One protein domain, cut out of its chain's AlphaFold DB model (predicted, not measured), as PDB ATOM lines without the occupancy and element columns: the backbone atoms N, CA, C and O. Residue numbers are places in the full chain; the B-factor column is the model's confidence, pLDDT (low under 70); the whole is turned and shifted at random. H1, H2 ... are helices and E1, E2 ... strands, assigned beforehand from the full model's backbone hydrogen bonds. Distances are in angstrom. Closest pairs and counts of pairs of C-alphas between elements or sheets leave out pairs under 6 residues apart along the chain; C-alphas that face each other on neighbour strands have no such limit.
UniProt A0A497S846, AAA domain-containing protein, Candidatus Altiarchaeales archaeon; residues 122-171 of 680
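AT A GLANCE: This is residues 122 to 171 of the 680 residues of the protein "AAA domain-containing protein" of Candidatus Altiarchaeales archaeon (UniProt A0A497S846). What shape is this? A small body, the two-strand sheet of E1 and E2 with H1 near one end, gives off a long open loop with H2 near its far tip; residues 147 to 164 stick out free. What is it made of? The 50 printed residues hold two named helices and two named strands, in the order H1, E1, H2, E2, with the sheet antiparallel; the class is mixed, with under half of the residues in named elements. How large is it? It is a loose rod of 41 by 17 by 13 A, with a radius of gyration of the C-alphas of 13.9 A.

IN THESE COORDINATES: Where are the strands? E1 is residues 142 to 144, 6.3 A long, and E2 is residues 168 to 170, 6.8 A long, ending at C-alpha 170 (6.571, 1.584, 106.691). Where are the helices? H1, residues 129 to 137, runs 12.4 A from C-alpha 129 (-6.577, -1.411, 104.133). H2, residues 150 to 157, runs 11.1 A.

HOW THE PARTS SIT: How do the strands pair? E1 and E2 are antiparallel at 149 degrees, with N 142 and O 170 2.8 A apart, within hydrogen-bond range. Residues 122 to 123 also pair, antiparallel, with residues 168 to 169 of E2. Where are the helices? The closest C-alphas of H1 and E1 are those of Val 136 and Thr 142, 5.9 A. H1 and E2 are only just apart, at 8.1 A; H1 and H2 are apart. Are the helix backbones complete? Every O i to N i+4 pair is within hydrogen-bond range in H1, and 3 of 4 in H2.

THE WHOLE: What does the body measure without the free stretch? Its 32 residues span 24 by 16 by 12 A. Is there a cut or a long link? The printed part has no cut and no long link. Where is confidence low? Residues 146 to 165 are under 70; the mean pLDDT of the printed part is 74.5.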
ATOM      1  N   VAL A 122       3.402   4.389 110.095       88.19
ATOM      2  CA  VAL A 122       1.990   4.726 110.336       88.19
ATOM      3  C   VAL A 122       1.253   3.493 110.858       88.19
ATOM      4  O   VAL A 122       1.610   2.374 110.489       88.19
ATOM      5  N   GLN A 123       0.254   3.670 111.724       87.12
ATOM      6  CA  GLN A 123      -0.575   2.556 112.194       87.12
ATOM      7  C   GLN A 123      -1.435   2.010 111.051       87.12
ATOM      8  O   GLN A 123      -1.996   2.777 110.272       87.12
ATOM      9  N   TYR A 124      -1.537   0.684 110.949       85.69
ATOM     10  CA  TYR A 124      -2.284   0.013 109.882       85.69
ATOM     11  C   TYR A 124      -3.757   0.456 109.839       85.69
ATOM     12  O   TYR A 124      -4.287   0.694 108.760       85.69
ATOM     13  N   ASP A 125      -4.372   0.676 111.004       84.31
ATOM     14  CA  ASP A 125      -5.782   1.072 111.137       84.31
ATOM     15  C   ASP A 125      -6.064   2.536 110.749       84.31
ATOM     16  O   ASP A 125      -7.220   2.921 110.583       84.31
ATOM     17  N   GLU A 126      -5.029   3.372 110.600       86.12
ATOM     18  CA  GLU A 126      -5.167   4.757 110.120       86.12
ATOM     19  C   GLU A 126      -5.230   4.848 108.585       86.12
ATOM     20  O   GLU A 126      -5.452   5.930 108.036       86.12
ATOM     21  N   LEU A 127      -4.985   3.737 107.887       88.69
ATOM     22  CA  LEU A 127      -4.840   3.683 106.439       88.69
ATOM     23  C   LEU A 127      -5.969   2.874 105.798       88.69
ATOM     24  O   LEU A 127      -6.544   1.972 106.401       88.69
ATOM     25  N   ASP A 128      -6.251   3.173 104.531       90.31
ATOM     26  CA  ASP A 128      -7.148   2.355 103.721       90.31
ATOM     27  C   ASP A 128      -6.530   0.966 103.487       90.31
ATOM     28  O   ASP A 128      -5.487   0.836 102.839       90.31
ATOM     29  N   GLN A 129      -7.157  -0.068 104.049       87.50
ATOM     30  CA  GLN A 129      -6.577  -1.411 104.133       87.50
ATOM     31  C   GLN A 129      -6.374  -2.049 102.752       87.50
ATOM     32  O   GLN A 129      -5.332  -2.663 102.509       87.50
ATOM     33  N   ASP A 130      -7.314  -1.838 101.824       88.50
ATOM     34  CA  ASP A 130      -7.220  -2.331 100.446       88.50
ATOM     35  C   ASP A 130      -6.036  -1.692  99.708       88.50
ATOM     36  O   ASP A 130      -5.245  -2.381  99.053       88.50
ATOM     37  N   THR A 131      -5.842  -0.380  99.885       90.62
ATOM     38  CA  THR A 131      -4.677   0.329  99.347       90.62
ATOM     39  C   THR A 131      -3.371  -0.194  99.948       90.62
ATOM     40  O   THR A 131      -2.406  -0.413  99.213       90.62
ATOM     41  N   VAL A 132      -3.309  -0.427 101.266       90.06
ATOM     42  CA  VAL A 132      -2.097  -0.954 101.921       90.06
ATOM     43  C   VAL A 132      -1.750  -2.350 101.407       90.06
ATOM     44  O   VAL A 132      -0.584  -2.600 101.099       90.06
ATOM     45  N   LEU A 133      -2.734  -3.241 101.256       87.69
ATOM     46  CA  LEU A 133      -2.533  -4.583 100.698       87.69
ATOM     47  C   LEU A 133      -1.915  -4.530  99.297       87.69
ATOM     48  O   LEU A 133      -0.961  -5.261  99.016       87.69
ATOM     49  N   GLU A 134      -2.401  -3.639  98.433       89.00
ATOM     50  CA  GLU A 134      -1.837  -3.469  97.093       89.00
ATOM     51  C   GLU A 134      -0.414  -2.886  97.145       89.00
ATOM     52  O   GLU A 134       0.484  -3.379  96.459       89.00
ATOM     53  N   LEU A 135      -0.143  -1.906  98.016       90.44
ATOM     54  CA  LEU A 135       1.212  -1.368  98.214       90.44
ATOM     55  C   LEU A 135       2.201  -2.443  98.714       90.44
ATOM     56  O   LEU A 135       3.364  -2.458  98.296       90.44
ATOM     57  N   VAL A 136       1.755  -3.363  99.579       89.88
ATOM     58  CA  VAL A 136       2.560  -4.504 100.055       89.88
ATOM     59  C   VAL A 136       2.828  -5.490  98.922       89.88
ATOM     60  O   VAL A 136       3.975  -5.891  98.732       89.88
ATOM     61  N   ARG A 137       1.808  -5.842  98.123       87.12
ATOM     62  CA  ARG A 137       1.962  -6.720  96.945       87.12
ATOM     63  C   ARG A 137       2.972  -6.170  95.943       87.12
ATOM     64  O   ARG A 137       3.727  -6.931  95.345       87.12
ATOM     65  N   ARG A 138       3.018  -4.844  95.793       84.88
ATOM     66  CA  ARG A 138       3.984  -4.134  94.940       84.88
ATOM     67  C   ARG A 138       5.364  -3.960  95.587       84.88
ATOM     68  O   ARG A 138       6.262  -3.411  94.953       84.88
ATOM     69  N   GLY A 139       5.550  -4.408  96.831       86.25
ATOM     70  CA  GLY A 139       6.834  -4.401  97.537       86.25
ATOM     71  C   GLY A 139       7.350  -3.010  97.917       86.25
ATOM     72  O   GLY A 139       8.543  -2.852  98.181       86.25
ATOM     73  N   VAL A 140       6.487  -1.988  97.927       88.44
ATOM     74  CA  VAL A 140       6.880  -0.600  98.246       88.44
ATOM     75  C   VAL A 140       6.677  -0.239  99.716       88.44
ATOM     76  O   VAL A 140       7.224   0.761 100.184       88.44
ATOM     77  N   VAL A 141       5.915  -1.049 100.453       90.69
ATOM     78  CA  VAL A 141       5.729  -0.929 101.902       90.69
ATOM     79  C   VAL A 141       5.764  -2.303 102.563       90.69
ATOM     80  O   VAL A 141       5.561  -3.332 101.926       90.69
ATOM     81  N   THR A 142       6.032  -2.302 103.862       90.50
ATOM     82  CA  THR A 142       6.070  -3.489 104.715       90.50
ATOM     83  C   THR A 142       5.169  -3.263 105.915       90.50
ATOM     84  O   THR A 142       5.237  -2.200 106.540       90.50
ATOM     85  N   VAL A 143       4.342  -4.260 106.228       88.69
ATOM     86  CA  VAL A 143       3.567  -4.318 107.470       88.69
ATOM     87  C   VAL A 143       4.379  -5.113 108.482       88.69
ATOM     88  O   VAL A 143       4.929  -6.162 108.150       88.69
ATOM     89  N   TYR A 144       4.511  -4.594 109.694       84.19
ATOM     90  CA  TYR A 144       5.261  -5.237 110.761       84.19
ATOM     91  C   TYR A 144       4.594  -5.002 112.111       84.19
ATOM     92  O   TYR A 144       3.907  -4.004 112.330       84.19
ATOM     93  N   GLU A 145       4.845  -5.923 113.027       78.12
ATOM     94  CA  GLU A 145       4.488  -5.779 114.428       78.12
ATOM     95  C   GLU A 145       5.678  -5.161 115.189       78.12
ATOM     96  O   GLU A 145       6.822  -5.621 115.028       78.12
ATOM     97  N   PRO A 146       5.478  -4.099 115.990       68.44
ATOM     98  CA  PRO A 146       6.529  -3.565 116.841       68.44
ATOM     99  C   PRO A 146       6.941  -4.628 117.856       68.44
ATOM    100  O   PRO A 146       6.117  -5.139 118.604       68.44
ATOM    101  N   ARG A 147       8.235  -4.946 117.936       62.72
ATOM    102  CA  ARG A 147       8.733  -5.774 119.039       62.72
ATOM    103  C   ARG A 147       8.711  -4.939 120.315       62.72
ATOM    104  O   ARG A 147       9.601  -4.110 120.507       62.72
ATOM    105  N   ASP A 148       7.726  -5.164 121.178       57.06
ATOM    106  CA  ASP A 148       7.697  -4.533 122.494       57.06
ATOM    107  C   ASP A 148       8.907  -4.989 123.331       57.06
ATOM    108  O   ASP A 148       9.291  -6.163 123.375       57.06
ATOM    109  N   ASN A 149       9.553  -4.029 123.998       55.59
ATOM    110  CA  ASN A 149      10.624  -4.309 124.949       55.59
ATOM    111  C   ASN A 149      10.079  -5.242 126.040       55.59
ATOM    112  O   ASN A 149       9.125  -4.883 126.728       55.59
ATOM    113  N   LYS A 150      10.724  -6.396 126.267       51.41
ATOM    114  CA  LYS A 150      10.312  -7.424 127.254       51.41
ATOM    115  C   LYS A 150       9.942  -6.879 128.649       51.41
ATOM    116  O   LYS A 150       9.168  -7.508 129.357       51.41
ATOM    117  N   ILE A 151      10.481  -5.724 129.042       53.44
ATOM    118  CA  ILE A 151      10.219  -5.055 130.327       53.44
ATOM    119  C   ILE A 151       8.804  -4.438 130.387       53.44
ATOM    120  O   ILE A 151       8.163  -4.493 131.434       53.44
ATOM    121  N   LEU A 152       8.289  -3.896 129.278       53.12
ATOM    122  CA  LEU A 152       6.942  -3.311 129.204       53.12
ATOM    123  C   LEU A 152       5.843  -4.382 129.231       53.12
ATOM    124  O   LEU A 152       4.810  -4.161 129.857       53.12
ATOM    125  N   ASN A 153       6.097  -5.561 128.654       51.97
ATOM    126  CA  ASN A 153       5.154  -6.683 128.714       51.97
ATOM    127  C   ASN A 153       4.969  -7.217 130.140       51.97
ATOM    128  O   ASN A 153       3.849  -7.526 130.530       51.97
ATOM    129  N   ILE A 154       6.031  -7.262 130.953       55.97
ATOM    130  CA  ILE A 154       5.929  -7.692 132.359       55.97
ATOM    131  C   ILE A 154       5.069  -6.711 133.175       55.97
ATOM    132  O   ILE A 154       4.259  -7.139 133.992       55.97
ATOM    133  N   LEU A 155       5.216  -5.403 132.936       53.50
ATOM    134  CA  LEU A 155       4.429  -4.373 133.623       53.50
ATOM    135  C   LEU A 155       2.954  -4.362 133.189       53.50
ATOM    136  O   LEU A 155       2.089  -4.115 134.021       53.50
ATOM    137  N   ARG A 156       2.657  -4.660 131.919       56.53
ATOM    138  CA  ARG A 156       1.289  -4.651 131.368       56.53
ATOM    139  C   ARG A 156       0.469  -5.897 131.699       56.53
ATOM    140  O   ARG A 156      -0.716  -5.763 131.977       56.53
ATOM    141  N   ILE A 157       1.091  -7.080 131.772       57.44
ATOM    142  CA  ILE A 157       0.421  -8.308 132.258       57.44
ATOM    143  C   ILE A 157      -0.084  -8.116 133.698       57.44
ATOM    144  O   ILE A 157      -1.135  -8.632 134.063       57.44
ATOM    145  N   ALA A 158       0.626  -7.326 134.509       57.22
ATOM    146  CA  ALA A 158       0.193  -6.988 135.863       57.22
ATOM    147  C   ALA A 158      -1.015  -6.025 135.916       57.22
ATOM    148  O   ALA A 158      -1.584  -5.850 136.992       57.22
ATOM    149  N   MET A 159      -1.401  -5.398 134.795       62.50
ATOM    150  CA  MET A 159      -2.444  -4.363 134.718       62.50
ATOM    151  C   MET A 159      -3.754  -4.812 134.038       62.50
ATOM    152  O   MET A 159      -4.666  -3.998 133.938       62.50
ATOM    153  N   ASP A 160      -3.875  -6.076 133.612       51.75
ATOM    154  CA  ASP A 160      -5.093  -6.652 132.995       51.75
ATOM    155  C   ASP A 160      -5.634  -5.846 131.786       51.75
ATOM    156  O   ASP A 160      -6.839  -5.724 131.552       51.75
ATOM    157  N   GLU A 161      -4.727  -5.252 131.001       55.31
ATOM    158  CA  GLU A 161      -5.068  -4.556 129.757       55.31
ATOM    159  C   GLU A 161      -5.172  -5.567 128.603       55.31
ATOM    160  O   GLU A 161      -4.218  -6.288 128.305       55.31
ATOM    161  N   ARG A 162      -6.333  -5.627 127.932       48.69
ATOM    162  CA  ARG A 162      -6.529  -6.477 126.745       48.69
ATOM    163  C   ARG A 162      -5.642  -5.999 125.592       48.69
ATOM    164  O   ARG A 162      -5.684  -4.824 125.229       48.69
ATOM    165  N   GLU A 163      -4.901  -6.928 124.994       50.34
ATOM    166  CA  GLU A 163      -4.126  -6.717 123.767       50.34
ATOM    167  C   GLU A 163      -5.042  -6.238 122.628       50.34
ATOM    168  O   GLU A 163      -5.995  -6.916 122.246       50.34
ATOM    169  N   ILE A 164      -4.744  -5.066 122.068       53.69
ATOM    170  CA  ILE A 164      -5.112  -4.740 120.689       53.69
ATOM    171  C   ILE A 164      -3.802  -4.885 119.918       53.69
ATOM    172  O   ILE A 164      -2.925  -4.033 120.063       53.69
ATOM    173  N   GLU A 165      -3.638  -5.971 119.162       56.44
ATOM    174  CA  GLU A 165      -2.503  -6.124 118.246       56.44
ATOM    175  C   GLU A 165      -2.515  -4.950 117.255       56.44
ATOM    176  O   GLU A 165      -3.438  -4.810 116.453       56.44
ATOM    177  N   ARG A 166      -1.519  -4.058 117.335       70.50
ATOM    178  CA  ARG A 166      -1.416  -2.891 116.447       70.50
ATOM    179  C   ARG A 166      -0.285  -3.091 115.455       70.50
ATOM    180  O   ARG A 166       0.891  -2.953 115.797       70.50
ATOM    181  N   TYR A 167      -0.651  -3.358 114.209       82.06
ATOM    182  CA  TYR A 167       0.281  -3.455 113.091       82.06
ATOM    183  C   TYR A 167       0.698  -2.061 112.604       82.06
ATOM    184  O   TYR A 167      -0.081  -1.105 112.641       82.06
ATOM    185  N   TRP A 168       1.937  -1.938 112.131       88.44
ATOM    186  CA  TRP A 168       2.492  -0.700 111.583       88.44
ATOM    187  C   TRP A 168       2.952  -0.903 110.147       88.44
ATOM    188  O   TRP A 168       3.457  -1.959 109.777       88.44
ATOM    189  N   VAL A 169       2.822   0.144 109.342       89.88
ATOM    190  CA  VAL A 169       3.217   0.178 107.935       89.88
ATOM    191  C   VAL A 169       4.380   1.146 107.772       89.88
ATOM    192  O   VAL A 169       4.333   2.273 108.268       89.88
ATOM    193  N   ARG A 170       5.437   0.724 107.072       90.94
ATOM    194  CA  ARG A 170       6.571   1.584 106.691       90.94
ATOM    195  C   ARG A 170       7.039   1.292 105.272       90.94
ATOM    196  O   ARG A 170       6.939   0.152 104.820       90.94
ATOM    197  N   SER A 171       7.627   2.279 104.601       87.38
ATOM    198  CA  SER A 171       8.350   2.041 103.346       87.38
ATOM    199  C   SER A 171       9.820   1.695 103.629       87.38
ATOM    200  O   SER A 171      10.446   2.369 104.448       87.38
TER     201      SER A 171